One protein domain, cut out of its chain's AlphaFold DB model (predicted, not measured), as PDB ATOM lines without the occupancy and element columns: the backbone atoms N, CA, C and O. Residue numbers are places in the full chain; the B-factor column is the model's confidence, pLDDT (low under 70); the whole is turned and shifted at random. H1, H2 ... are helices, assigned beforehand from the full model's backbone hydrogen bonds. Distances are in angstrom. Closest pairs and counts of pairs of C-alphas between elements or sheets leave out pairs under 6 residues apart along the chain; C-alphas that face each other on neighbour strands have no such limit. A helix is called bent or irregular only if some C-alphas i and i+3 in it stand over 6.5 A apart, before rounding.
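Overview. This is residues 343 to 537 of the 655 residues of a protein of mine drainage metagenome (UniProt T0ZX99). The model is an up-and-down bundle, H4, H5, H6 and the shorter H7, each running against the one before it, with the long helix H3 crossing H4 and reaching beyond one end of the bundle, where short H2 folds back along H3. H8 packs on H6 at the far end, and short H1 packs on H5. The printed part has 195 residues with eight named helices, H1 to H8 in chain order, and no named strand; the class is all helix. It is compact, with a radius of gyration of the C-alphas of 18.9 A, but elongated in outline, spanning 66 by 37 by 31 A.

Along the chain. H3, the longest helix, holds residues 366 to 396 and runs 44.6 A from C-alpha 366 at (-15.831, -48.255, 23.010) to C-alpha 396 at (-8.773, -15.601, -6.511). H4 is residues 411 to 440, 35.2 A; H5 is 443 to 468, 36.0 A; H6 is 473 to 500, 40.9 A. H4 and H6 are irregular: C-alphas 434 and 437 are 9.4 A apart, and C-alphas 474 and 477 are 7.2 A apart. H4 has a kink of 93 degrees near residue 434. The shorter helices are H1, residues 343 to 349, H2, 354 to 360, H7, 504 to 514, and H8, 526 to 536, which ends at C-alpha 536 (-35.807, -23.151, -32.007).

Arrangement. H3 touches H4 with residues 384 to 395 alone, at a steep tilt of 46 degrees; their closest C-alphas, Ser 391 and Ser 423, are 4.9 A apart. H2 and H3 form a hairpin at a shallow tilt of 13 degrees, closest at the C-alphas of Ala 360 and Gly 369, 4.6 A. H4 and H5 form another, at 25 degrees, closest at the C-alphas of Ile 417 and Met 456, 5.9 A. The hairpin of H5 and H6 has a shallow tilt of 16 degrees, with the C-alphas of Val 452 and Ala 490 closest at 4.5 A. H4 and H7 only just touch, with 3 pairs of C-alphas within 8 A, the closest those of Ser 423 and Val 514, 5.6 A. H8 touches H6 at a steep tilt of 47 degrees, closest at the C-alphas of Val 532 and Ile 478, 5.9 A. H3 and H5 are apart. In H2, H3, H5 and H7 every O i to N i+4 pair is within hydrogen-bond range; the counts are 2 of 3 in H1, 22 of 26 in H4, 22 of 24 in H6 and 6 of 7 in H8.

Size, cuts and confidence. The C-alphas farthest apart, Val 367 and Thr 537, are 68.5 A apart. The printed part has no cut. The links from H3 to H4, 14 residues, and from H7 to H8, 11 residues, are long. The mean pLDDT of the printed part is 94.7, and no printed residue is under 70.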
ATOM      1  N   PHE A 343     -30.446 -31.757   0.859       90.81
ATOM      2  CA  PHE A 343     -29.297 -31.486   1.712       90.81
ATOM      3  C   PHE A 343     -29.229 -32.444   2.905       90.81
ATOM      4  O   PHE A 343     -28.154 -32.937   3.217       90.81
ATOM      5  N   GLY A 344     -30.359 -32.766   3.544       86.19
ATOM      6  CA  GLY A 344     -30.373 -33.628   4.730       86.19
ATOM      7  C   GLY A 344     -29.813 -35.030   4.472       86.19
ATOM      8  O   GLY A 344     -29.028 -35.532   5.271       86.19
ATOM      9  N   GLN A 345     -30.168 -35.656   3.343       84.50
ATOM     10  CA  GLN A 345     -29.562 -36.928   2.943       84.50
ATOM     11  C   GLN A 345     -28.133 -36.742   2.423       84.50
ATOM     12  O   GLN A 345     -27.272 -37.562   2.737       84.50
ATOM     13  N   GLY A 346     -27.870 -35.672   1.663       85.44
ATOM     14  CA  GLY A 346     -26.545 -35.368   1.117       85.44
ATOM     15  C   GLY A 346     -25.477 -35.155   2.189       85.44
ATOM     16  O   GLY A 346     -24.398 -35.729   2.092       85.44
ATOM     17  N   ALA A 347     -25.796 -34.413   3.250       85.19
ATOM     18  CA  ALA A 347     -24.879 -34.098   4.345       85.19
ATOM     19  C   ALA A 347     -24.358 -35.345   5.076       85.19
ATOM     20  O   ALA A 347     -23.243 -35.336   5.584       85.19
ATOM     21  N   VAL A 348     -25.139 -36.431   5.105       83.19
ATOM     22  CA  VAL A 348     -24.721 -37.699   5.724       83.19
ATOM     23  C   VAL A 348     -24.127 -38.656   4.692       83.19
ATOM     24  O   VAL A 348     -23.079 -39.242   4.933       83.19
ATOM     25  N   ARG A 349     -24.785 -38.840   3.539       83.62
ATOM     26  CA  ARG A 349     -24.424 -39.890   2.567       83.62
ATOM     27  C   ARG A 349     -23.301 -39.502   1.610       83.62
ATOM     28  O   ARG A 349     -22.607 -40.386   1.126       83.62
ATOM     29  N   CYS A 350     -23.149 -38.217   1.303       86.88
ATOM     30  CA  CYS A 350     -22.133 -37.738   0.365       86.88
ATOM     31  C   CYS A 350     -20.865 -37.248   1.074       86.88
ATOM     32  O   CYS A 350     -19.845 -37.045   0.419       86.88
ATOM     33  N   HIS A 351     -20.924 -37.031   2.392       89.38
ATOM     34  CA  HIS A 351     -19.789 -36.526   3.147       89.38
ATOM     35  C   HIS A 351     -18.792 -37.658   3.468       89.38
ATOM     36  O   HIS A 351     -19.198 -38.687   4.010       89.38
ATOM     37  N   PRO A 352     -17.484 -37.483   3.196       90.31
ATOM     38  CA  PRO A 352     -16.492 -38.554   3.341       90.31
ATOM     39  C   PRO A 352     -16.275 -39.045   4.785       90.31
ATOM     40  O   PRO A 352     -15.903 -40.203   4.981       90.31
ATOM     41  N   PHE A 353     -16.509 -38.185   5.785       92.44
ATOM     42  CA  PHE A 353     -16.237 -38.478   7.204       92.44
ATOM     43  C   PHE A 353     -17.483 -38.660   8.091       92.44
ATOM     44  O   PHE A 353     -17.551 -39.662   8.789       92.44
ATOM     45  N   VAL A 354     -18.497 -37.787   8.013       90.06
ATOM     46  CA  VAL A 354     -19.713 -37.809   8.864       90.06
ATOM     47  C   VAL A 354     -20.325 -39.198   9.094       90.06
ATOM     48  O   VAL A 354     -20.577 -39.567  10.236       90.06
ATOM     49  N   LEU A 355     -20.565 -40.008   8.054       89.69
ATOM     50  CA  LEU A 355     -21.150 -41.342   8.264       89.69
ATOM     51  C   LEU A 355     -20.209 -42.273   9.048       89.69
ATOM     52  O   LEU A 355     -20.671 -43.078   9.855       89.69
ATOM     53  N   ARG A 356     -18.895 -42.155   8.831       91.56
ATOM     54  CA  ARG A 356     -17.878 -42.917   9.571       91.56
ATOM     55  C   ARG A 356     -17.834 -42.481  11.031       91.56
ATOM     56  O   ARG A 356     -17.846 -43.345  11.893       91.56
ATOM     57  N   GLU A 357     -17.885 -41.177  11.297       91.88
ATOM     58  CA  GLU A 357     -17.972 -40.620  12.656       91.88
ATOM     59  C   GLU A 357     -19.224 -41.132  13.384       91.88
ATOM     60  O   GLU A 357     -19.144 -41.608  14.513       91.88
ATOM     61  N   MET A 358     -20.385 -41.106  12.717       90.50
ATOM     62  CA  MET A 358     -21.643 -41.607  13.278       90.50
ATOM     63  C   MET A 358     -21.608 -43.112  13.570       90.50
ATOM     64  O   MET A 358     -22.185 -43.549  14.563       90.50
ATOM     65  N   ASN A 359     -20.979 -43.903  12.698       92.56
ATOM     66  CA  ASN A 359     -20.841 -45.344  12.896       92.56
ATOM     67  C   ASN A 359     -19.846 -45.662  14.020       92.56
ATOM     68  O   ASN A 359     -20.156 -46.497  14.863       92.56
ATOM     69  N   ALA A 360     -18.712 -44.960  14.072       92.62
ATOM     70  CA  ALA A 360     -17.710 -45.106  15.125       92.62
ATOM     71  C   ALA A 360     -18.286 -44.755  16.506       92.62
ATOM     72  O   ALA A 360     -18.131 -45.515  17.456       92.62
ATOM     73  N   ALA A 361     -19.073 -43.676  16.601       90.94
ATOM     74  CA  ALA A 361     -19.761 -43.284  17.834       90.94
ATOM     75  C   ALA A 361     -20.838 -44.286  18.301       90.94
ATOM     76  O   ALA A 361     -21.280 -44.231  19.447       90.94
ATOM     77  N   ARG A 362     -21.297 -45.178  17.415       92.69
ATOM     78  CA  ARG A 362     -22.265 -46.249  17.713       92.69
ATOM     79  C   ARG A 362     -21.602 -47.617  17.853       92.69
ATOM     80  O   ARG A 362     -22.316 -48.615  17.948       92.69
ATOM     81  N   ASN A 363     -20.273 -47.679  17.810       91.12
ATOM     82  CA  ASN A 363     -19.549 -48.931  17.928       91.12
ATOM     83  C   ASN A 363     -19.756 -49.501  19.348       91.12
ATOM     84  O   ASN A 363     -19.498 -48.785  20.316       91.12
ATOM     85  N   PRO A 364     -20.240 -50.751  19.495       91.06
ATOM     86  CA  PRO A 364     -20.383 -51.387  20.805       91.06
ATOM     87  C   PRO A 364     -19.046 -51.539  21.543       91.06
ATOM     88  O   PRO A 364     -19.020 -51.555  22.770       91.06
ATOM     89  N   ASP A 365     -17.941 -51.650  20.799       93.69
ATOM     90  CA  ASP A 365     -16.586 -51.607  21.342       93.69
ATOM     91  C   ASP A 365     -16.144 -50.147  21.479       93.69
ATOM     92  O   ASP A 365     -15.802 -49.483  20.497       93.69
ATOM     93  N   HIS A 366     -16.161 -49.645  22.712       91.19
ATOM     94  CA  HIS A 366     -15.831 -48.255  23.010       91.19
ATOM     95  C   HIS A 366     -14.388 -47.880  22.663       91.19
ATOM     96  O   HIS A 366     -14.166 -46.775  22.174       91.19
ATOM     97  N   VAL A 367     -13.413 -48.765  22.895       92.75
ATOM     98  CA  VAL A 367     -11.994 -48.452  22.651       92.75
ATOM     99  C   VAL A 367     -11.768 -48.308  21.152       92.75
ATOM    100  O   VAL A 367     -11.277 -47.282  20.681       92.75
ATOM    101  N   ARG A 368     -12.242 -49.296  20.388       92.25
ATOM    102  CA  ARG A 368     -12.182 -49.262  18.928       92.25
ATOM    103  C   ARG A 368     -13.000 -48.110  18.340       92.25
ATOM    104  O   ARG A 368     -12.569 -47.475  17.381       92.25
ATOM    105  N   GLY A 369     -14.167 -47.825  18.917       93.62
ATOM    106  CA  GLY A 369     -15.024 -46.712  18.518       93.62
ATOM    107  C   GLY A 369     -14.328 -45.358  18.646       93.62
ATOM    108  O   GLY A 369     -14.414 -44.553  17.722       93.62
ATOM    109  N   VAL A 370     -13.591 -45.122  19.737       94.81
ATOM    110  CA  VAL A 370     -12.809 -43.888  19.935       94.81
ATOM    111  C   VAL A 370     -11.693 -43.768  18.894       94.81
ATOM    112  O   VAL A 370     -11.583 -42.731  18.246       94.81
ATOM    113  N   GLU A 371     -10.922 -44.831  18.645       94.50
ATOM    114  CA  GLU A 371      -9.849 -44.805  17.637       94.50
ATOM    115  C   GLU A 371     -10.368 -44.545  16.210       94.50
ATOM    116  O   GLU A 371      -9.776 -43.781  15.438       94.50
ATOM    117  N   GLU A 372     -11.474 -45.196  15.834       94.00
ATOM    118  CA  GLU A 372     -12.132 -44.995  14.540       94.00
ATOM    119  C   GLU A 372     -12.698 -43.572  14.422       94.00
ATOM    120  O   GLU A 372     -12.607 -42.957  13.352       94.00
ATOM    121  N   PHE A 373     -13.243 -43.036  15.518       95.06
ATOM    122  CA  PHE A 373     -13.792 -41.688  15.581       95.06
ATOM    123  C   PHE A 373     -12.702 -40.624  15.442       95.06
ATOM    124  O   PHE A 373     -12.825 -39.762  14.574       95.06
ATOM    125  N   ASP A 374     -11.614 -40.711  16.210       94.56
ATOM    126  CA  ASP A 374     -10.506 -39.752  16.153       94.56
ATOM    127  C   ASP A 374      -9.900 -39.696  14.750       94.56
ATOM    128  O   ASP A 374      -9.700 -38.621  14.176       94.56
ATOM    129  N   ARG A 375      -9.688 -40.863  14.131       94.44
ATOM    130  CA  ARG A 375      -9.190 -40.946  12.753       94.44
ATOM    131  C   ARG A 375     -10.127 -40.263  11.760       94.44
ATOM    132  O   ARG A 375      -9.661 -39.581  10.845       94.44
ATOM    133  N   ALA A 376     -11.436 -40.458  11.913       94.00
ATOM    134  CA  ALA A 376     -12.426 -39.816  11.059       94.00
ATOM    135  C   ALA A 376     -12.470 -38.297  11.290       94.00
ATOM    136  O   ALA A 376     -12.445 -37.549  10.312       94.00
ATOM    137  N   LEU A 377     -12.436 -37.852  12.548       93.94
ATOM    138  CA  LEU A 377     -12.502 -36.447  12.943       93.94
ATOM    139  C   LEU A 377     -11.283 -35.650  12.465       93.94
ATOM    140  O   LEU A 377     -11.436 -34.594  11.852       93.94
ATOM    141  N   PHE A 378     -10.060 -36.143  12.682       95.19
ATOM    142  CA  PHE A 378      -8.860 -35.462  12.181       95.19
ATOM    143  C   PHE A 378      -8.816 -35.441  10.646       95.19
ATOM    144  O   PHE A 378      -8.407 -34.441  10.050       95.19
ATOM    145  N   GLY A 379      -9.308 -36.502   9.996       95.38
ATOM    146  CA  GLY A 379      -9.513 -36.523   8.548       95.38
ATOM    147  C   GLY A 379     -10.511 -35.460   8.075       95.38
ATOM    148  O   GLY A 379     -10.244 -34.760   7.095       95.38
ATOM    149  N   HIS A 380     -11.616 -35.285   8.800       95.06
ATOM    150  CA  HIS A 380     -12.622 -34.254   8.550       95.06
ATOM    151  C   HIS A 380     -12.028 -32.850   8.695       95.06
ATOM    152  O   HIS A 380     -12.129 -32.055   7.764       95.06
ATOM    153  N   ILE A 381     -11.317 -32.560   9.789       94.50
ATOM    154  CA  ILE A 381     -10.661 -31.259  10.002       94.50
ATOM    155  C   ILE A 381      -9.692 -30.946   8.852       94.50
ATOM    156  O   ILE A 381      -9.739 -29.856   8.272       94.50
ATOM    157  N   GLY A 382      -8.850 -31.913   8.472       96.19
ATOM    158  CA  GLY A 382      -7.932 -31.764   7.342       96.19
ATOM    159  C   GLY A 382      -8.662 -31.502   6.019       96.19
ATOM    160  O   GLY A 382      -8.249 -30.645   5.234       96.19
ATOM    161  N   PHE A 383      -9.783 -32.184   5.784       95.75
ATOM    162  CA  PHE A 383     -10.635 -31.975   4.615       95.75
ATOM    163  C   PHE A 383     -11.253 -30.572   4.582       95.75
ATOM    164  O   PHE A 383     -11.198 -29.913   3.539       95.75
ATOM    165  N   THR A 384     -11.764 -30.072   5.710       96.06
ATOM    166  CA  THR A 384     -12.334 -28.723   5.819       96.06
ATOM    167  C   THR A 384     -11.281 -27.647   5.548       96.06
ATOM    168  O   THR A 384     -11.526 -26.737   4.751       96.06
ATOM    169  N   ILE A 385     -10.082 -27.766   6.137       96.56
ATOM    170  CA  ILE A 385      -8.963 -26.830   5.908       96.56
ATOM    171  C   ILE A 385      -8.516 -26.875   4.442       96.56
ATOM    172  O   ILE A 385      -8.369 -25.830   3.802       96.56
ATOM    173  N   SER A 386      -8.356 -28.075   3.878       97.19
ATOM    174  CA  SER A 386      -7.999 -28.258   2.467       97.19
ATOM    175  C   SER A 386      -9.011 -27.581   1.542       97.19
ATOM    176  O   SER A 386      -8.629 -26.835   0.637       97.19
ATOM    177  N   ASN A 387     -10.311 -27.759   1.793       97.25
ATOM    178  CA  ASN A 387     -11.357 -27.107   1.008       97.25
ATOM    179  C   ASN A 387     -11.399 -25.589   1.209       97.25
ATOM    180  O   ASN A 387     -11.659 -24.883   0.235       97.25
ATOM    181  N   ALA A 388     -11.082 -25.073   2.400       97.75
ATOM    182  CA  ALA A 388     -10.958 -23.635   2.634       97.75
ATOM    183  C   ALA A 388      -9.851 -23.020   1.759       97.75
ATOM    184  O   ALA A 388     -10.098 -22.073   1.009       97.75
ATOM    185  N   VAL A 389      -8.646 -23.607   1.778       97.69
ATOM    186  CA  VAL A 389      -7.508 -23.151   0.960       97.69
ATOM    187  C   VAL A 389      -7.827 -23.277  -0.530       97.69
ATOM    188  O   VAL A 389      -7.669 -22.321  -1.290       97.69
ATOM    189  N   ARG A 390      -8.343 -24.437  -0.957       97.38
ATOM    190  CA  ARG A 390      -8.756 -24.695  -2.345       97.38
ATOM    191  C   ARG A 390      -9.813 -23.697  -2.818       97.38
ATOM    192  O   ARG A 390      -9.691 -23.179  -3.928       97.38
ATOM    193  N   SER A 391     -10.823 -23.416  -1.995       96.94
ATOM    194  CA  SER A 391     -11.878 -22.441  -2.283       96.94
ATOM    195  C   SER A 391     -11.291 -21.046  -2.496       96.94
ATOM    196  O   SER A 391     -11.525 -20.458  -3.554       96.94
ATOM    197  N   LEU A 392     -10.446 -20.571  -1.574       97.62
ATOM    198  CA  LEU A 392      -9.802 -19.259  -1.660       97.62
ATOM    199  C   LEU A 392      -8.924 -19.127  -2.912       97.62
ATOM    200  O   LEU A 392      -9.100 -18.197  -3.703       97.62
ATOM    201  N   VAL A 393      -8.018 -20.083  -3.139       97.12
ATOM    202  CA  VAL A 393      -7.096 -20.067  -4.286       97.12
ATOM    203  C   VAL A 393      -7.867 -20.118  -5.605       97.12
ATOM    204  O   VAL A 393      -7.608 -19.319  -6.511       97.12
ATOM    205  N   MET A 394      -8.858 -21.006  -5.735       96.50
ATOM    206  CA  MET A 394      -9.676 -21.086  -6.951       96.50
ATOM    207  C   MET A 394     -10.578 -19.863  -7.129       96.50
ATOM    208  O   MET A 394     -10.882 -19.492  -8.262       96.50
ATOM    209  N   ALA A 395     -11.009 -19.212  -6.052       94.88
ATOM    210  CA  ALA A 395     -11.791 -17.991  -6.150       94.88
ATOM    211  C   ALA A 395     -10.951 -16.789  -6.603       94.88
ATOM    212  O   ALA A 395     -11.407 -16.043  -7.471       94.88
ATOM    213  N   LEU A 396      -9.721 -16.645  -6.098       95.56
ATOM    214  CA  LEU A 396      -8.773 -15.601  -6.511       95.56
ATOM    215  C   LEU A 396      -8.307 -15.770  -7.961       95.56
ATOM    216  O   LEU A 396      -8.262 -14.803  -8.716       95.56
ATOM    217  N   THR A 397      -8.008 -17.004  -8.366       94.56
ATOM    218  CA  THR A 397      -7.497 -17.333  -9.711       94.56
ATOM    219  C   THR A 397      -8.602 -17.600 -10.732       94.56
ATOM    220  O   THR A 397      -8.332 -17.953 -11.881       94.56
ATOM    221  N   HIS A 398      -9.867 -17.491 -10.314       92.00
ATOM    222  CA  HIS A 398     -11.027 -17.867 -11.118       92.00
ATOM    223  C   HIS A 398     -10.943 -19.316 -11.652       92.00
ATOM    224  O   HIS A 398     -11.414 -19.615 -12.748       92.00
ATOM    225  N   ALA A 399     -10.319 -20.219 -10.887       93.56
ATOM    226  CA  ALA A 399     -10.086 -21.627 -11.211       93.56
ATOM    227  C   ALA A 399      -9.331 -21.863 -12.532       93.56
ATOM    228  O   ALA A 399      -9.490 -22.910 -13.158       93.56
ATOM    229  N   ARG A 400      -8.539 -20.892 -13.011       92.62
ATOM    230  CA  ARG A 400      -7.786 -21.032 -14.273       92.62
ATOM    231  C   ARG A 400      -6.704 -22.113 -14.220       92.62
ATOM    232  O   ARG A 400      -6.420 -22.711 -15.248       92.62
ATOM    233  N   PHE A 401      -6.162 -22.397 -13.037       92.88
ATOM    234  CA  PHE A 401      -5.138 -23.430 -12.831       92.88
ATOM    235  C   PHE A 401      -5.711 -24.809 -12.468       92.88
ATOM    236  O   PHE A 401      -4.965 -25.768 -12.289       92.88
ATOM    237  N   THR A 402      -7.034 -24.935 -12.351       93.50
ATOM    238  CA  THR A 402      -7.687 -26.217 -12.067       93.50
ATOM    239  C   THR A 402      -7.677 -27.090 -13.321       93.50
ATOM    240  O   THR A 402      -7.949 -26.602 -14.416       93.50
ATOM    241  N   ARG A 403      -7.393 -28.390 -13.201       93.00
ATOM    242  CA  ARG A 403      -7.450 -29.308 -14.352       93.00
ATOM    243  C   ARG A 403      -8.897 -29.505 -14.820       93.00
ATOM    244  O   ARG A 403      -9.810 -29.582 -14.002       93.00
ATOM    245  N   SER A 404      -9.090 -29.598 -16.132       93.62
ATOM    246  CA  SER A 404     -10.352 -30.000 -16.764       93.62
ATOM    247  C   SER A 404     -10.158 -31.378 -17.404       93.62
ATOM    248  O   SER A 404      -9.099 -31.598 -17.992       93.62
ATOM    249  N   PRO A 405     -11.138 -32.298 -17.320       91.75
ATOM    250  CA  PRO A 405     -11.057 -33.596 -17.997       91.75
ATOM    251  C   PRO A 405     -11.174 -33.478 -19.524       91.75
ATOM    252  O   PRO A 405     -10.864 -34.424 -20.239       91.75
ATOM    253  N   VAL A 406     -11.626 -32.325 -20.024       92.12
ATOM    254  CA  VAL A 406     -11.797 -32.040 -21.453       92.12
ATOM    255  C   VAL A 406     -11.110 -30.733 -21.841       92.12
ATOM    256  O   VAL A 406     -10.947 -29.832 -21.010       92.12
ATOM    257  N   SER A 407     -10.752 -30.609 -23.116       88.38
ATOM    258  CA  SER A 407     -10.352 -29.356 -23.759       88.38
ATOM    259  C   SER A 407     -11.541 -28.705 -24.485       88.38
ATOM    260  O   SER A 407     -12.592 -29.319 -24.664       88.38
ATOM    261  N   GLY A 408     -11.387 -27.443 -24.900       92.19
ATOM    262  CA  GLY A 408     -12.382 -26.736 -25.713       92.19
ATOM    263  C   GLY A 408     -13.380 -25.871 -24.922       92.19
ATOM    264  O   GLY A 408     -13.135 -25.552 -23.753       92.19
ATOM    265  N   PRO A 409     -14.500 -25.462 -25.553       93.00
ATOM    266  CA  PRO A 409     -15.410 -24.433 -25.030       93.00
ATOM    267  C   PRO A 409     -16.032 -24.755 -23.665       93.00
ATOM    268  O   PRO A 409     -16.316 -23.858 -22.873       93.00
ATOM    269  N   THR A 410     -16.201 -26.040 -23.347       96.31
ATOM    270  CA  THR A 410     -16.844 -26.488 -22.106       96.31
ATOM    271  C   THR A 410     -15.882 -26.647 -20.924       96.31
ATOM    272  O   THR A 410     -16.332 -26.735 -19.778       96.31
ATOM    273  N   ALA A 411     -14.562 -26.627 -21.155       96.31
ATOM    274  CA  ALA A 411     -13.540 -26.886 -20.134       96.31
ATOM    275  C   ALA A 411     -13.645 -25.943 -18.921       96.31
ATOM    276  O   ALA A 411     -13.471 -26.344 -17.767       96.31
ATOM    277  N   ARG A 412     -14.005 -24.679 -19.174       95.50
ATOM    278  CA  ARG A 412     -14.184 -23.662 -18.131       95.50
ATOM    279  C   ARG A 412     -15.302 -24.016 -17.151       95.50
ATOM    280  O   ARG A 412     -15.163 -23.744 -15.960       95.50
ATOM    281  N   TYR A 413     -16.379 -24.648 -17.613       96.81
ATOM    282  CA  TYR A 413     -17.491 -25.031 -16.743       96.81
ATOM    283  C   TYR A 413     -17.088 -26.143 -15.769       96.81
ATOM    284  O   TYR A 413     -17.409 -26.041 -14.587       96.81
ATOM    285  N   TYR A 414     -16.290 -27.126 -16.203       97.19
ATOM    286  CA  TYR A 414     -15.718 -28.141 -15.305       97.19
ATOM    287  C   TYR A 414     -14.875 -27.508 -14.191       97.19
ATOM    288  O   TYR A 414     -15.059 -27.812 -13.013       97.19
ATOM    289  N   GLN A 415     -13.994 -26.567 -14.541       96.44
ATOM    290  CA  GLN A 415     -13.155 -25.858 -13.567       96.44
ATOM    291  C   GLN A 415     -13.996 -25.055 -12.560       96.44
ATOM    292  O   GLN A 415     -13.689 -25.030 -11.364       96.44
ATOM    293  N   HIS A 416     -15.083 -24.430 -13.018       96.25
ATOM    294  CA  HIS A 416     -16.009 -23.711 -12.145       96.25
ATOM    295  C   HIS A 416     -16.804 -24.632 -11.219       96.25
ATOM    296  O   HIS A 416     -16.959 -24.291 -10.048       96.25
ATOM    297  N   ILE A 417     -17.243 -25.799 -11.691       97.19
ATOM    298  CA  ILE A 417     -17.896 -26.804 -10.842       97.19
ATOM    299  C   ILE A 417     -16.946 -27.247  -9.723       97.19
ATOM    300  O   ILE A 417     -17.346 -27.266  -8.562       97.19
ATOM    301  N   VAL A 418     -15.669 -27.509 -10.029       96.75
ATOM    302  CA  VAL A 418     -14.665 -27.869  -9.007       96.75
ATOM    303  C   VAL A 418     -14.467 -26.743  -7.987       96.75
ATOM    304  O   VAL A 418     -14.390 -27.004  -6.786       96.75
ATOM    305  N   ARG A 419     -14.437 -25.481  -8.439       95.94
ATOM    306  CA  ARG A 419     -14.379 -24.320  -7.538       95.94
ATOM    307  C   ARG A 419     -15.581 -24.277  -6.599       95.94
ATOM    308  O   ARG A 419     -15.391 -24.154  -5.391       95.94
ATOM    309  N   PHE A 420     -16.799 -24.349  -7.137       96.94
ATOM    310  CA  PHE A 420     -18.010 -24.314  -6.316       96.94
ATOM    311  C   PHE A 420     -18.106 -25.526  -5.394       96.94
ATOM    312  O   PHE A 420     -18.571 -25.364  -4.274       96.94
ATOM    313  N   SER A 421     -17.600 -26.692  -5.802       97.00
ATOM    314  CA  SER A 421     -17.558 -27.893  -4.969       97.00
ATOM    315  C   SER A 421     -16.688 -27.693  -3.726       97.00
ATOM    316  O   SER A 421     -17.142 -27.989  -2.622       97.00
ATOM    317  N   ALA A 422     -15.492 -27.109  -3.871       97.12
ATOM    318  CA  ALA A 422     -14.636 -26.786  -2.725       97.12
ATOM    319  C   ALA A 422     -15.275 -25.730  -1.810       97.12
ATOM    320  O   ALA A 422     -15.301 -25.901  -0.592       97.12
ATOM    321  N   SER A 423     -15.839 -24.664  -2.391       97.38
ATOM    322  CA  SER A 423     -16.558 -23.640  -1.625       97.38
ATOM    323  C   SER A 423     -17.759 -24.211  -0.875       97.38
ATOM    324  O   SER A 423     -17.966 -23.879   0.287       97.38
ATOM    325  N   PHE A 424     -18.534 -25.072  -1.530       96.81
ATOM    326  CA  PHE A 424     -19.691 -25.739  -0.955       96.81
ATOM    327  C   PHE A 424     -19.275 -26.615   0.224       96.81
ATOM    328  O   PHE A 424     -19.774 -26.386   1.321       96.81
ATOM    329  N   ALA A 425     -18.327 -27.539   0.022       96.25
ATOM    330  CA  ALA A 425     -17.835 -28.430   1.072       96.25
ATOM    331  C   ALA A 425     -17.366 -27.641   2.302       96.25
ATOM    332  O   ALA A 425     -17.878 -27.850   3.393       96.25
ATOM    333  N   PHE A 426     -16.513 -26.630   2.107       97.12
ATOM    334  CA  PHE A 426     -16.074 -25.759   3.197       97.12
ATOM    335  C   PHE A 426     -17.246 -25.085   3.938       97.12
ATOM    336  O   PHE A 426     -17.302 -25.115   5.165       97.12
ATOM    337  N   THR A 427     -18.208 -24.494   3.220       96.25
ATOM    338  CA  THR A 427     -19.359 -23.842   3.873       96.25
ATOM    339  C   THR A 427     -20.279 -24.821   4.596       96.25
ATOM    340  O   THR A 427     -20.862 -24.457   5.616       96.25
ATOM    341  N   VAL A 428     -20.408 -26.050   4.088       94.69
ATOM    342  CA  VAL A 428     -21.184 -27.122   4.714       94.69
ATOM    343  C   VAL A 428     -20.532 -27.559   6.014       94.69
ATOM    344  O   VAL A 428     -21.225 -27.592   7.027       94.69
ATOM    345  N   ASP A 429     -19.224 -27.806   6.017       94.44
ATOM    346  CA  ASP A 429     -18.503 -28.251   7.212       94.44
ATOM    347  C   ASP A 429     -18.594 -27.195   8.318       94.44
ATOM    348  O   ASP A 429     -18.957 -27.493   9.455       94.44
ATOM    349  N   VAL A 430     -18.390 -25.919   7.971       94.50
ATOM    350  CA  VAL A 430     -18.551 -24.802   8.914       94.50
ATOM    351  C   VAL A 430     -19.987 -24.717   9.450       94.50
ATOM    352  O   VAL A 430     -20.203 -24.458  10.639       94.50
ATOM    353  N   ALA A 431     -20.990 -24.946   8.600       93.12
ATOM    354  CA  ALA A 431     -22.391 -24.955   9.013       93.12
ATOM    355  C   ALA A 431     -22.713 -26.131   9.941       93.12
ATOM    356  O   ALA A 431     -23.399 -25.939  10.942       93.12
ATOM    357  N   MET A 432     -22.226 -27.331   9.625       90.81
ATOM    358  CA  MET A 432     -22.428 -28.530  10.436       90.81
ATOM    359  C   MET A 432     -21.719 -28.416  11.783       90.81
ATOM    360  O   MET A 432     -22.327 -28.733  12.799       90.81
ATOM    361  N   LEU A 433     -20.497 -27.877  11.812       90.44
ATOM    362  CA  LEU A 433     -19.743 -27.648  13.043       90.44
ATOM    363  C   LEU A 433     -20.459 -26.671  13.984       90.44
ATOM    364  O   LEU A 433     -20.535 -26.900  15.186       90.44
ATOM    365  N   THR A 434     -20.997 -25.573  13.448       90.75
ATOM    366  CA  THR A 434     -21.563 -24.498  14.282       90.75
ATOM    367  C   THR A 434     -23.045 -24.640  14.588       90.75
ATOM    368  O   THR A 434     -23.501 -24.169  15.629       90.75
ATOM    369  N   LEU A 435     -23.822 -25.251  13.693       88.75
ATOM    370  CA  LEU A 435     -25.266 -25.423  13.864       88.75
ATOM    371  C   LEU A 435     -25.636 -26.860  14.245       88.75
ATOM    372  O   LEU A 435     -26.745 -27.081  14.731       88.75
ATOM    373  N   GLY A 436     -24.758 -27.843  14.034       84.88
ATOM    374  CA  GLY A 436     -25.016 -29.249  14.345       84.88
ATOM    375  C   GLY A 436     -26.364 -29.737  13.804       84.88
ATOM    376  O   GLY A 436     -26.798 -29.385  12.703       84.88
ATOM    377  N   GLY A 437     -27.097 -30.492  14.626       78.50
ATOM    378  CA  GLY A 437     -28.447 -30.964  14.297       78.50
ATOM    379  C   GLY A 437     -29.485 -29.846  14.094       78.50
ATOM    380  O   GLY A 437     -30.519 -30.074  13.460       78.50
ATOM    381  N   TYR A 438     -29.222 -28.623  14.570       84.94
ATOM    382  CA  TYR A 438     -30.109 -27.475  14.366       84.94
ATOM    383  C   TYR A 438     -30.111 -26.989  12.907       84.94
ATOM    384  O   TYR A 438     -31.092 -26.383  12.472       84.94
ATOM    385  N   LEU A 439     -29.090 -27.331  12.107       84.00
ATOM    386  CA  LEU A 439     -29.067 -27.046  10.667       84.00
ATOM    387  C   LEU A 439     -30.282 -27.644   9.942       84.00
ATOM    388  O   LEU A 439     -30.866 -26.988   9.082       84.00
ATOM    389  N   LYS A 440     -30.735 -28.837  10.358       76.56
ATOM    390  CA  LYS A 440     -31.937 -29.484   9.809       76.56
ATOM    391  C   LYS A 440     -33.223 -28.710  10.127       76.56
ATOM    392  O   LYS A 440     -34.153 -28.737   9.333       76.56
ATOM    393  N   LYS A 441     -33.269 -27.989  11.258       82.56
ATOM    394  CA  LYS A 441     -34.389 -27.099  11.625       82.56
ATOM    395  C   LYS A 441     -34.331 -25.759  10.883       82.56
ATOM    396  O   LYS A 441     -35.352 -25.100  10.718       82.56
ATOM    397  N   LYS A 442     -33.152 -25.332  10.413       88.44
ATOM    398  CA  LYS A 442     -32.979 -24.138   9.569       88.44
ATOM    399  C   LYS A 442     -33.242 -24.469   8.098       88.44
ATOM    400  O   LYS A 442     -32.354 -24.351   7.252       88.44
ATOM    401  N   GLU A 443     -34.486 -24.824   7.793       90.44
ATOM    402  CA  GLU A 443     -34.935 -25.279   6.471       90.44
ATOM    403  C   GLU A 443     -34.486 -24.369   5.321       90.44
ATOM    404  O   GLU A 443     -34.012 -24.856   4.300       90.44
ATOM    405  N   SER A 444     -34.524 -23.042   5.490       93.50
ATOM    406  CA  SER A 444     -34.078 -22.116   4.440       93.50
ATOM    407  C   SER A 444     -32.561 -22.100   4.213       93.50
ATOM    408  O   SER A 444     -32.124 -21.719   3.131       93.50
ATOM    409  N   LEU A 445     -31.737 -22.428   5.211       93.56
ATOM    410  CA  LEU A 445     -30.283 -22.547   5.030       93.56
ATOM    411  C   LEU A 445     -29.942 -23.889   4.379       93.56
ATOM    412  O   LEU A 445     -29.230 -23.908   3.379       93.56
ATOM    413  N   SER A 446     -30.535 -24.971   4.897       92.75
ATOM    414  CA  SER A 446     -30.458 -26.324   4.331       92.75
ATOM    415  C   SER A 446     -30.860 -26.335   2.851       92.75
ATOM    416  O   SER A 446     -30.108 -26.810   2.004       92.75
ATOM    417  N   ALA A 447     -31.991 -25.710   2.513       95.06
ATOM    418  CA  ALA A 447     -32.482 -25.610   1.145       95.06
ATOM    419  C   ALA A 447     -31.504 -24.892   0.203       95.06
ATOM    420  O   ALA A 447     -31.284 -25.361  -0.906       95.06
ATOM    421  N   ARG A 448     -30.874 -23.788   0.638       96.75
ATOM    422  CA  ARG A 448     -29.886 -23.069  -0.190       96.75
ATOM    423  C   ARG A 448     -28.656 -23.923  -0.469       96.75
ATOM    424  O   ARG A 448     -28.182 -23.942  -1.598       96.75
ATOM    425  N   LEU A 449     -28.154 -24.646   0.534       95.81
ATOM    426  CA  LEU A 449     -27.056 -25.597   0.343       95.81
ATOM    427  C   LEU A 449     -27.476 -26.734  -0.605       95.81
ATOM    428  O   LEU A 449     -26.723 -27.088  -1.509       95.81
ATOM    429  N   GLY A 450     -28.702 -27.243  -0.456       95.81
ATOM    430  CA  GLY A 450     -29.299 -28.200  -1.385       95.81
ATOM    431  C   GLY A 450     -29.321 -27.685  -2.825       95.81
ATOM    432  O   GLY A 450     -28.864 -28.389  -3.718       95.81
ATOM    433  N   ASP A 451     -29.756 -26.446  -3.049       97.56
ATOM    434  CA  ASP A 451     -29.798 -25.835  -4.381       97.56
ATOM    435  C   ASP A 451     -28.395 -25.642  -4.986       97.56
ATOM    436  O   ASP A 451     -28.217 -25.850  -6.186       97.56
ATOM    437  N   VAL A 452     -27.382 -25.282  -4.181       97.75
ATOM    438  CA  VAL A 452     -25.980 -25.195  -4.642       97.75
ATOM    439  C   VAL A 452     -25.490 -26.564  -5.112       97.75
ATOM    440  O   VAL A 452     -24.932 -26.678  -6.206       97.75
ATOM    441  N   LEU A 453     -25.727 -27.607  -4.311       97.00
ATOM    442  CA  LEU A 453     -25.358 -28.979  -4.652       97.00
ATOM    443  C   LEU A 453     -26.066 -29.446  -5.931       97.00
ATOM    444  O   LEU A 453     -25.415 -29.958  -6.843       97.00
ATOM    445  N   SER A 454     -27.375 -29.218  -6.026       97.81
ATOM    446  CA  SER A 454     -28.163 -29.555  -7.208       97.81
ATOM    447  C   SER A 454     -27.692 -28.815  -8.453       97.81
ATOM    448  O   SER A 454     -27.585 -29.423  -9.512       97.81
ATOM    449  N   ALA A 455     -27.387 -27.519  -8.359       98.44
ATOM    450  CA  ALA A 455     -26.927 -26.736  -9.499       98.44
ATOM    451  C   ALA A 455     -25.595 -27.265 -10.052       98.44
ATOM    452  O   ALA A 455     -25.438 -27.374 -11.269       98.44
ATOM    453  N   MET A 456     -24.663 -27.656  -9.175       97.94
ATOM    454  CA  MET A 456     -23.420 -28.315  -9.586       97.94
ATOM    455  C   MET A 456     -23.689 -29.673 -10.236       97.94
ATOM    456  O   MET A 456     -23.154 -29.943 -11.308       97.94
ATOM    457  N   TYR A 457     -24.552 -30.495  -9.629       97.94
ATOM    458  CA  TYR A 457     -24.926 -31.800 -10.175       97.94
ATOM    459  C   TYR A 457     -25.550 -31.671 -11.570       97.94
ATOM    460  O   TYR A 457     -25.076 -32.288 -12.520       97.94
ATOM    461  N   LEU A 458     -26.563 -30.815 -11.728       98.75
ATOM    462  CA  LEU A 458     -27.238 -30.571 -13.003       98.75
ATOM    463  C   LEU A 458     -26.278 -30.004 -14.057       98.75
ATOM    464  O   LEU A 458     -26.352 -30.408 -15.215       98.75
ATOM    465  N   ALA A 459     -25.338 -29.132 -13.675       98.62
ATOM    466  CA  ALA A 459     -24.330 -28.620 -14.601       98.62
ATOM    467  C   ALA A 459     -23.387 -29.739 -15.070       98.62
ATOM    468  O   ALA A 459     -23.068 -29.815 -16.256       98.62
ATOM    469  N   SER A 460     -22.994 -30.655 -14.176       98.44
ATOM    470  CA  SER A 460     -22.256 -31.864 -14.553       98.44
ATOM    471  C   SER A 460     -23.067 -32.769 -15.485       98.44
ATOM    472  O   SER A 460     -22.498 -33.307 -16.434       98.44
ATOM    473  N   MET A 461     -24.380 -32.909 -15.268       98.56
ATOM    474  CA  MET A 461     -25.252 -33.688 -16.157       98.56
ATOM    475  C   MET A 461     -25.337 -33.063 -17.551       98.56
ATOM    476  O   MET A 461     -25.203 -33.787 -18.528       98.56
ATOM    477  N   VAL A 462     -25.487 -31.737 -17.662       98.81
ATOM    478  CA  VAL A 462     -25.479 -31.004 -18.946       98.81
ATOM    479  C   VAL A 462     -24.193 -31.279 -19.727       98.81
ATOM    480  O   VAL A 462     -24.246 -31.650 -20.898       98.81
ATOM    481  N   LEU A 463     -23.040 -31.166 -19.065       98.56
ATOM    482  CA  LEU A 463     -21.740 -31.405 -19.691       98.56
ATOM    483  C   LEU A 463     -21.560 -32.872 -20.111       98.56
ATOM    484  O   LEU A 463     -21.098 -33.140 -21.219       98.56
ATOM    485  N   LYS A 464     -21.960 -33.824 -19.258       97.88
ATOM    486  CA  LYS A 464     -21.885 -35.262 -19.554       97.88
ATOM    487  C   LYS A 464     -22.873 -35.685 -20.643       97.88
ATOM    488  O   LYS A 464     -22.552 -36.556 -21.442       97.88
ATOM    489  N   HIS A 465     -24.052 -35.079 -20.702       97.94
ATOM    490  CA  HIS A 465     -25.033 -35.333 -21.752       97.94
ATOM    491  C   HIS A 465     -24.504 -34.888 -23.117       97.94
ATOM    492  O   HIS A 465     -24.510 -35.678 -24.057       97.94
ATOM    493  N   HIS A 466     -23.950 -33.675 -23.195       97.81
ATOM    494  CA  HIS A 466     -23.297 -33.174 -24.403       97.81
ATOM    495  C   HIS A 466     -22.124 -34.067 -24.845       97.81
ATOM    496  O   HIS A 466     -21.975 -34.363 -26.030       97.81
ATOM    497  N   GLU A 467     -21.327 -34.555 -23.888       96.62
ATOM    498  CA  GLU A 467     -20.261 -35.532 -24.135       96.62
ATOM    499  C   GLU A 467     -20.802 -36.840 -24.726       96.62
ATOM    500  O   GLU A 467     -20.317 -37.306 -25.754       96.62
ATOM    501  N   ASN A 468     -21.837 -37.413 -24.104       95.50
ATOM    502  CA  ASN A 468     -22.455 -38.668 -24.535       95.50
ATOM    503  C   ASN A 468     -23.101 -38.562 -25.929       95.50
ATOM    504  O   ASN A 468     -23.280 -39.577 -26.593       95.50
ATOM    505  N   GLN A 469     -23.443 -37.350 -26.373       95.06
ATOM    506  CA  GLN A 469     -23.953 -37.069 -27.717       95.06
ATOM    507  C   GLN A 469     -22.846 -36.826 -28.757       95.06
ATOM    508  O   GLN A 469     -23.154 -36.524 -29.907       95.06
ATOM    509  N   GLY A 470     -21.567 -36.935 -28.380       95.94
ATOM    510  CA  GLY A 470     -20.440 -36.706 -29.285       95.94
ATOM    511  C   GLY A 470     -20.079 -35.229 -29.477       95.94
ATOM    512  O   GLY A 470     -19.472 -34.881 -30.484       95.94
ATOM    513  N   ARG A 471     -20.435 -34.357 -28.522       95.94
ATOM    514  CA  ARG A 471     -20.123 -32.913 -28.518       95.94
ATOM    515  C   ARG A 471     -20.588 -32.153 -29.779       95.94
ATOM    516  O   ARG A 471     -19.786 -31.453 -30.405       95.94
ATOM    517  N   PRO A 472     -21.868 -32.249 -30.180       96.38
ATOM    518  CA  PRO A 472     -22.361 -31.575 -31.382       96.38
ATOM    519  C   PRO A 472     -22.236 -30.049 -31.265       96.38
ATOM    520  O   PRO A 472     -22.883 -29.428 -30.422       96.38
ATOM    521  N   ALA A 473     -21.447 -29.423 -32.142       96.25
ATOM    522  CA  ALA A 473     -21.151 -27.986 -32.076       96.25
ATOM    523  C   ALA A 473     -22.408 -27.093 -32.112       96.25
ATOM    524  O   ALA A 473     -22.441 -26.046 -31.470       96.25
ATOM    525  N   GLN A 474     -23.459 -27.528 -32.811       96.31
ATOM    526  CA  GLN A 474     -24.729 -26.802 -32.910       96.31
ATOM    527  C   GLN A 474     -25.471 -26.684 -31.563       96.31
ATOM    528  O   GLN A 474     -26.270 -25.768 -31.393       96.31
ATOM    529  N   ASP A 475     -25.213 -27.580 -30.603       97.31
ATOM    530  CA  ASP A 475     -25.872 -27.557 -29.288       97.31
ATOM    531  C   ASP A 475     -25.136 -26.650 -28.295       97.31
ATOM    532  O   ASP A 475     -25.669 -26.329 -27.230       97.31
ATOM    533  N   LEU A 476     -23.915 -26.217 -28.634       97.81
ATOM    534  CA  LEU A 476     -23.054 -25.452 -27.739       97.81
ATOM    535  C   LEU A 476     -23.734 -24.188 -27.179       97.81
ATOM    536  O   LEU A 476     -23.630 -23.989 -25.970       97.81
ATOM    537  N   PRO A 477     -24.500 -23.382 -27.948       98.50
ATOM    538  CA  PRO A 477     -25.215 -22.237 -27.379       98.50
ATOM    539  C   PRO A 477     -26.190 -22.626 -26.255       98.50
ATOM    540  O   PRO A 477     -26.273 -21.945 -25.232       98.50
ATOM    541  N   ILE A 478     -26.896 -23.754 -26.402       98.50
ATOM    542  CA  ILE A 478     -27.854 -24.254 -25.405       98.50
ATOM    543  C   ILE A 478     -27.107 -24.773 -24.169       98.50
ATOM    544  O   ILE A 478     -27.488 -24.465 -23.037       98.50
ATOM    545  N   VAL A 479     -26.013 -25.514 -24.381       98.56
ATOM    546  CA  VAL A 479     -25.132 -26.028 -23.318       98.56
ATOM    547  C   VAL A 479     -24.537 -24.878 -22.507       98.56
ATOM    548  O   VAL A 479     -24.593 -24.891 -21.276       98.56
ATOM    549  N   GLU A 480     -24.005 -23.856 -23.177       98.38
ATOM    550  CA  GLU A 480     -23.453 -22.671 -22.527       98.38
ATOM    551  C   GLU A 480     -24.514 -21.919 -21.731       98.38
ATOM    552  O   GLU A 480     -24.256 -21.532 -20.587       98.38
ATOM    553  N   TRP A 481     -25.713 -21.745 -22.294       98.62
ATOM    554  CA  TRP A 481     -26.821 -21.105 -21.594       98.62
ATOM    555  C   TRP A 481     -27.169 -21.877 -20.316       98.62
ATOM    556  O   TRP A 481     -27.236 -21.284 -19.236       98.62
ATOM    557  N   ALA A 482     -27.311 -23.203 -20.412       98.62
ATOM    558  CA  ALA A 482     -27.665 -24.073 -19.294       98.62
ATOM    559  C   ALA A 482     -26.598 -24.055 -18.189       98.62
ATOM    560  O   ALA A 482     -26.906 -23.763 -17.029       98.62
ATOM    561  N   CYS A 483     -25.327 -24.283 -18.539       98.38
ATOM    562  CA  CYS A 483     -24.219 -24.233 -17.585       98.38
ATOM    563  C   CYS A 483     -24.093 -22.854 -16.933       98.38
ATOM    564  O   CYS A 483     -23.861 -22.768 -15.724       98.38
ATOM    565  N   ARG A 484     -24.262 -21.766 -17.697       97.94
ATOM    566  CA  ARG A 484     -24.188 -20.415 -17.137       97.94
ATOM    567  C   ARG A 484     -25.324 -20.133 -16.163       97.94
ATOM    568  O   ARG A 484     -25.063 -19.641 -15.069       97.94
ATOM    569  N   ASN A 485     -26.552 -20.488 -16.527       98.44
ATOM    570  CA  ASN A 485     -27.716 -20.332 -15.663       98.44
ATOM    571  C   ASN A 485     -27.547 -21.091 -14.332       98.44
ATOM    572  O   ASN A 485     -27.763 -20.523 -13.261       98.44
ATOM    573  N   LEU A 486     -27.086 -22.344 -14.383       98.56
ATOM    574  CA  LEU A 486     -26.890 -23.181 -13.194       98.56
ATOM    575  C   LEU A 486     -25.764 -22.666 -12.290       98.56
ATOM    576  O   LEU A 486     -25.949 -22.551 -11.081       98.56
ATOM    577  N   LEU A 487     -24.610 -22.308 -12.853       97.94
ATOM    578  CA  LEU A 487     -23.475 -21.804 -12.070       97.94
ATOM    579  C   LEU A 487     -23.737 -20.403 -11.498       97.94
ATOM    580  O   LEU A 487     -23.308 -20.105 -10.380       97.94
ATOM    581  N   TYR A 488     -24.498 -19.567 -12.212       98.19
ATOM    582  CA  TYR A 488     -25.024 -18.317 -11.669       98.19
ATOM    583  C   TYR A 488     -25.956 -18.587 -10.482       98.19
ATOM    584  O   TYR A 488     -25.778 -18.005  -9.413       98.19
ATOM    585  N   HIS A 489     -26.892 -19.529 -10.619       98.12
ATOM    586  CA  HIS A 489     -27.789 -19.904  -9.529       98.12
ATOM    587  C   HIS A 489     -27.028 -20.435  -8.303       98.12
ATOM    588  O   HIS A 489     -27.302 -20.005  -7.185       98.12
ATOM    589  N   ALA A 490     -26.024 -21.296  -8.498       98.12
ATOM    590  CA  ALA A 490     -25.163 -21.783  -7.419       98.12
ATOM    591  C   ALA A 490     -24.478 -20.626  -6.668       98.12
ATOM    592  O   ALA A 490     -24.467 -20.599  -5.437       98.12
ATOM    593  N   GLN A 491     -23.954 -19.635  -7.397       97.75
ATOM    594  CA  GLN A 491     -23.370 -18.432  -6.800       97.75
ATOM    595  C   GLN A 491     -24.387 -17.665  -5.947       97.75
ATOM    596  O   GLN A 491     -24.069 -17.288  -4.817       97.75
ATOM    597  N   GLU A 492     -25.589 -17.436  -6.471       98.25
ATOM    598  CA  GLU A 492     -26.626 -16.667  -5.780       98.25
ATOM    599  C   GLU A 492     -27.135 -17.381  -4.525       98.25
ATOM    600  O   GLU A 492     -27.298 -16.744  -3.480       98.25
ATOM    601  N   GLN A 493     -27.312 -18.704  -4.569       98.12
ATOM    602  CA  GLN A 493     -27.730 -19.475  -3.396       98.12
ATOM    603  C   GLN A 493     -26.642 -19.526  -2.325       98.12
ATOM    604  O   GLN A 493     -26.944 -19.353  -1.142       98.12
ATOM    605  N   LEU A 494     -25.374 -19.665  -2.721       97.56
ATOM    606  CA  LEU A 494     -24.248 -19.636  -1.790       97.56
ATOM    607  C   LEU A 494     -24.078 -18.245  -1.164       97.56
ATOM    608  O   LEU A 494     -23.904 -18.116   0.047       97.56
ATOM    609  N   HIS A 495     -24.209 -17.182  -1.958       97.75
ATOM    610  CA  HIS A 495     -24.230 -15.814  -1.447       97.75
ATOM    611  C   HIS A 495     -25.402 -15.584  -0.480       97.75
ATOM    612  O   HIS A 495     -25.219 -15.029   0.607       97.75
ATOM    613  N   GLY A 496     -26.598 -16.052  -0.843       97.69
ATOM    614  CA  GLY A 496     -27.791 -15.990  -0.007       97.69
ATOM    615  C   GLY A 496     -27.637 -16.766   1.300       97.69
ATOM    616  O   GLY A 496     -28.094 -16.290   2.340       97.69
ATOM    617  N   PHE A 497     -26.968 -17.919   1.279       97.44
ATOM    618  CA  PHE A 497     -26.629 -18.686   2.475       97.44
ATOM    619  C   PHE A 497     -25.746 -17.858   3.413       97.44
ATOM    620  O   PHE A 497     -26.130 -17.627   4.557       97.44
ATOM    621  N   LEU A 498     -24.637 -17.308   2.906       97.31
ATOM    622  CA  LEU A 498     -23.713 -16.482   3.691       97.31
ATOM    623  C   LEU A 498     -24.397 -15.236   4.267       97.31
ATOM    624  O   LEU A 498     -24.219 -14.913   5.438       97.31
ATOM    625  N   ARG A 499     -25.244 -14.558   3.482       97.31
ATOM    626  CA  ARG A 499     -25.998 -13.380   3.945       97.31
ATOM    627  C   ARG A 499     -26.947 -13.707   5.099       97.31
ATOM    628  O   ARG A 499     -27.214 -12.846   5.933       97.31
ATOM    629  N   ASN A 500     -27.481 -14.923   5.146       96.44
ATOM    630  CA  ASN A 500     -28.453 -15.346   6.153       96.44
ATOM    631  C   ASN A 500     -27.845 -16.250   7.234       96.44
ATOM    632  O   ASN A 500     -28.571 -16.729   8.104       96.44
ATOM    633  N   PHE A 501     -26.531 -16.464   7.213       96.56
ATOM    634  CA  PHE A 501     -25.867 -17.341   8.162       96.56
ATOM    635  C   PHE A 501     -25.888 -16.733   9.579       96.56
ATOM    636  O   PHE A 501     -25.567 -15.552   9.720       96.56
ATOM    637  N   PRO A 502     -26.291 -17.461  10.641       94.69
ATOM    638  CA  PRO A 502     -26.587 -16.849  11.941       94.69
ATOM    639  C   PRO A 502     -25.404 -16.085  12.549       94.69
ATOM    640  O   PRO A 502     -25.554 -14.924  12.925       94.69
ATOM    641  N   ASN A 503     -24.216 -16.694  12.566       95.00
ATOM    642  CA  ASN A 503     -23.008 -16.063  13.087       95.00
ATOM    643  C   ASN A 503     -22.394 -15.116  12.039       95.00
ATOM    644  O   ASN A 503     -21.840 -15.564  11.036       95.00
ATOM    645  N   ARG A 504     -22.482 -13.802  12.279       95.81
ATOM    646  CA  ARG A 504     -22.048 -12.760  11.331       95.81
ATOM    647  C   ARG A 504     -20.538 -12.723  11.104       95.81
ATOM    648  O   ARG A 504     -20.114 -12.493   9.974       95.81
ATOM    649  N   LEU A 505     -19.742 -12.984  12.140       95.88
ATOM    650  CA  LEU A 505     -18.281 -13.030  12.029       95.88
ATOM    651  C   LEU A 505     -17.860 -14.193  11.131       95.88
ATOM    652  O   LEU A 505     -17.120 -14.010  10.165       95.88
ATOM    653  N   LEU A 506     -18.424 -15.373  11.385       95.50
ATOM    654  CA  LEU A 506     -18.143 -16.565  10.592       95.50
ATOM    655  C   LEU A 506     -18.678 -16.447   9.161       95.50
ATOM    656  O   LEU A 506     -18.026 -16.886   8.217       95.50
ATOM    657  N   ALA A 507     -19.824 -15.789   8.977       96.69
ATOM    658  CA  ALA A 507     -20.340 -15.440   7.658       96.69
ATOM    659  C   ALA A 507     -19.368 -14.541   6.877       96.69
ATOM    660  O   ALA A 507     -19.157 -14.763   5.684       96.69
ATOM    661  N   GLY A 508     -18.764 -13.549   7.543       97.19
ATOM    662  CA  GLY A 508     -17.735 -12.678   6.975       97.19
ATOM    663  C   GLY A 508     -16.484 -13.451   6.556       97.19
ATOM    664  O   GLY A 508     -16.044 -13.315   5.414       97.19
ATOM    665  N   LEU A 509     -15.978 -14.330   7.429       96.62
ATOM    666  CA  LEU A 509     -14.832 -15.197   7.134       96.62
ATOM    667  C   LEU A 509     -15.112 -16.115   5.939       96.62
ATOM    668  O   LEU A 509     -14.349 -16.138   4.975       96.62
ATOM    669  N   MET A 510     -16.238 -16.833   5.962       97.56
ATOM    670  CA  MET A 510     -16.616 -17.703   4.853       97.56
ATOM    671  C   MET A 510     -16.781 -16.916   3.550       97.56
ATOM    672  O   MET A 510     -16.379 -17.384   2.488       97.56
ATOM    673  N   ARG A 511     -17.338 -15.703   3.613       97.62
ATOM    674  CA  ARG A 511     -17.471 -14.832   2.443       97.62
ATOM    675  C   ARG A 511     -16.122 -14.411   1.881       97.62
ATOM    676  O   ARG A 511     -15.991 -14.395   0.661       97.62
ATOM    677  N   PHE A 512     -15.147 -14.098   2.727       97.25
ATOM    678  CA  PHE A 512     -13.789 -13.801   2.281       97.25
ATOM    679  C   PHE A 512     -13.157 -15.006   1.572       97.25
ATOM    680  O   PHE A 512     -12.591 -14.848   0.496       97.25
ATOM    681  N   VAL A 513     -13.329 -16.217   2.108       97.19
ATOM    682  CA  VAL A 513     -12.810 -17.452   1.493       97.19
ATOM    683  C   VAL A 513     -13.489 -17.753   0.150       97.19
ATOM    684  O   VAL A 513     -12.822 -18.003  -0.851       97.19
ATOM    685  N   VAL A 514     -14.820 -17.697   0.097       96.88
ATOM    686  CA  VAL A 514     -15.608 -18.128  -1.070       96.88
ATOM    687  C   VAL A 514     -15.675 -17.056  -2.171       96.88
ATOM    688  O   VAL A 514     -15.666 -17.367  -3.371       96.88
ATOM    689  N   PHE A 515     -15.755 -15.784  -1.774       97.06
ATOM    690  CA  PHE A 515     -15.939 -14.621  -2.647       97.06
ATOM    691  C   PHE A 515     -14.946 -13.485  -2.319       97.06
ATOM    692  O   PHE A 515     -15.385 -12.346  -2.138       97.06
ATOM    693  N   PRO A 516     -13.620 -13.733  -2.312       96.00
ATOM    694  CA  PRO A 516     -12.607 -12.738  -1.936       96.00
ATOM    695  C   PRO A 516     -12.660 -11.476  -2.804       96.00
ATOM    696  O   PRO A 516     -12.430 -10.371  -2.331       96.00
ATOM    697  N   ARG A 517     -13.009 -11.634  -4.085       92.56
ATOM    698  CA  ARG A 517     -13.158 -10.534  -5.048       92.56
ATOM    699  C   ARG A 517     -14.632 -10.149  -5.290       92.56
ATOM    700  O   ARG A 517     -14.926  -9.372  -6.189       92.56
ATOM    701  N   GLY A 518     -15.579 -10.782  -4.592       93.25
ATOM    702  CA  GLY A 518     -17.020 -10.682  -4.858       93.25
ATOM    703  C   GLY A 518     -17.599 -11.751  -5.803       93.25
ATOM    704  O   GLY A 518     -16.991 -12.792  -6.077       93.25
ATOM    705  N   ARG A 519     -18.824 -11.502  -6.280       93.69
ATOM    706  CA  ARG A 519     -19.581 -12.353  -7.217       93.69
ATOM    707  C   ARG A 519     -19.146 -12.042  -8.655       93.69
ATOM    708  O   ARG A 519     -19.191 -10.884  -9.043       93.69
ATOM    709  N   HIS A 520     -18.706 -13.044  -9.416       85.69
ATOM    710  CA  HIS A 520     -18.126 -12.848 -10.765       85.69
ATOM    711  C   HIS A 520     -18.880 -13.576 -11.868       85.69
ATOM    712  O   HIS A 520     -18.628 -13.345 -13.044       85.69
ATOM    713  N   TYR A 521     -19.737 -14.521 -11.498       88.75
ATOM    714  CA  TYR A 521     -20.514 -15.272 -12.457       88.75
ATOM    715  C   TYR A 521     -21.760 -14.463 -12.821       88.75
ATOM    716  O   TYR A 521     -22.421 -13.938 -11.923       88.75
ATOM    717  N   SER A 522     -22.058 -14.344 -14.114       91.44
ATOM    718  CA  SER A 522     -23.219 -13.615 -14.633       91.44
ATOM    719  C   SER A 522     -24.285 -14.579 -15.145       91.44
ATOM    720  O   SER A 522     -23.980 -15.717 -15.515       91.44
ATOM    721  N   SER A 523     -25.527 -14.107 -15.227       93.25
ATOM    722  CA  SER A 523     -26.571 -14.794 -15.986       93.25
ATOM    723  C   SER A 523     -26.183 -14.916 -17.474       93.25
ATOM    724  O   SER A 523     -25.280 -14.204 -17.943       93.25
ATOM    725  N   PRO A 524     -26.830 -15.820 -18.236       96.81
ATOM    726  CA  PRO A 524     -26.703 -15.845 -19.692       96.81
ATOM    727  C   PRO A 524     -26.997 -14.465 -20.303       96.81
ATOM    728  O   PRO A 524     -27.915 -13.781 -19.862       96.81
ATOM    729  N   SER A 525     -26.203 -14.055 -21.295       97.31
ATOM    730  CA  SER A 525     -26.361 -12.768 -21.993       97.31
ATOM    731  C   SER A 525     -27.451 -12.824 -23.062       97.31
ATOM    732  O   SER A 525     -27.611 -13.872 -23.690       97.31
ATOM    733  N   ASP A 526     -28.051 -11.684 -23.400       97.38
ATOM    734  CA  ASP A 526     -29.080 -11.585 -24.448       97.38
ATOM    735  C   ASP A 526     -28.593 -12.075 -25.816       97.38
ATOM    736  O   ASP A 526     -29.314 -12.780 -26.515       97.38
ATOM    737  N   ARG A 527     -27.322 -11.822 -26.167       97.81
ATOM    738  CA  ARG A 527     -26.708 -12.347 -27.402       97.81
ATOM    739  C   ARG A 527     -26.749 -13.878 -27.472       97.81
ATOM    740  O   ARG A 527     -27.077 -14.435 -28.514       97.81
ATOM    741  N   LEU A 528     -26.406 -14.543 -26.370       98.19
ATOM    742  CA  LEU A 528     -26.481 -16.003 -26.259       98.19
ATOM    743  C   LEU A 528     -27.942 -16.466 -26.284       98.19
ATOM    744  O   LEU A 528     -28.259 -17.465 -26.920       98.19
ATOM    745  N   GLY A 529     -28.837 -15.717 -25.633       98.06
ATOM    746  CA  GLY A 529     -30.275 -15.966 -25.683       98.06
ATOM    747  C   GLY A 529     -30.821 -15.956 -27.112       98.06
ATOM    748  O   GLY A 529     -31.482 -16.909 -27.515       98.06
ATOM    749  N   ARG A 530     -30.462 -14.948 -27.911       98.19
ATOM    750  CA  ARG A 530     -30.842 -14.852 -29.326       98.19
ATOM    751  C   ARG A 530     -30.367 -16.051 -30.140       98.19
ATOM    752  O   ARG A 530     -31.174 -16.657 -30.833       98.19
ATOM    753  N   GLN A 531     -29.101 -16.449 -29.989       98.25
ATOM    754  CA  GLN A 531     -28.564 -17.639 -30.664       98.25
ATOM    755  C   GLN A 531     -29.372 -18.897 -30.323       98.25
ATOM    756  O   GLN A 531     -29.682 -19.697 -31.197       98.25
ATOM    757  N   VAL A 532     -29.755 -19.066 -29.055       98.50
ATOM    758  CA  VAL A 532     -30.586 -20.196 -28.625       98.50
ATOM    759  C   VAL A 532     -32.008 -20.110 -29.197       98.50
ATOM    760  O   VAL A 532     -32.551 -21.126 -29.627       98.50
ATOM    761  N   ALA A 533     -32.623 -18.926 -29.228       98.31
ATOM    762  CA  ALA A 533     -33.961 -18.731 -29.792       98.31
ATOM    763  C   ALA A 533     -34.002 -18.991 -31.310       98.31
ATOM    764  O   ALA A 533     -34.961 -19.580 -31.819       98.31
ATOM    765  N   GLU A 534     -32.945 -18.618 -32.034       97.25
ATOM    766  CA  GLU A 534     -32.781 -18.908 -33.462       97.25
ATOM    767  C   GLU A 534     -32.762 -20.417 -33.737       97.25
ATOM    768  O   GLU A 534     -33.445 -20.870 -34.656       97.25
ATOM    769  N   LEU A 535     -32.097 -21.214 -32.886       97.44
ATOM    770  CA  LEU A 535     -32.097 -22.681 -33.001       97.44
ATOM    771  C   LEU A 535     -33.503 -23.291 -32.882       97.44
ATOM    772  O   LEU A 535     -33.742 -24.371 -33.412       97.44
ATOM    773  N   LEU A 536     -34.439 -22.642 -32.183       97.19
ATOM    774  CA  LEU A 536     -35.807 -23.151 -32.007       97.19
ATOM    775  C   LEU A 536     -36.779 -22.710 -33.103       97.19
ATOM    776  O   LEU A 536     -37.766 -23.405 -33.365       97.19
ATOM    777  N   THR A 537     -36.524 -21.547 -33.698       96.94
ATOM    778  CA  THR A 537     -37.396 -20.887 -34.683       96.94
ATOM    779  C   THR A 537     -37.021 -21.224 -36.124       96.94
ATOM    780  O   THR A 537     -37.579 -20.649 -37.061       96.94
TER     781      THR A 537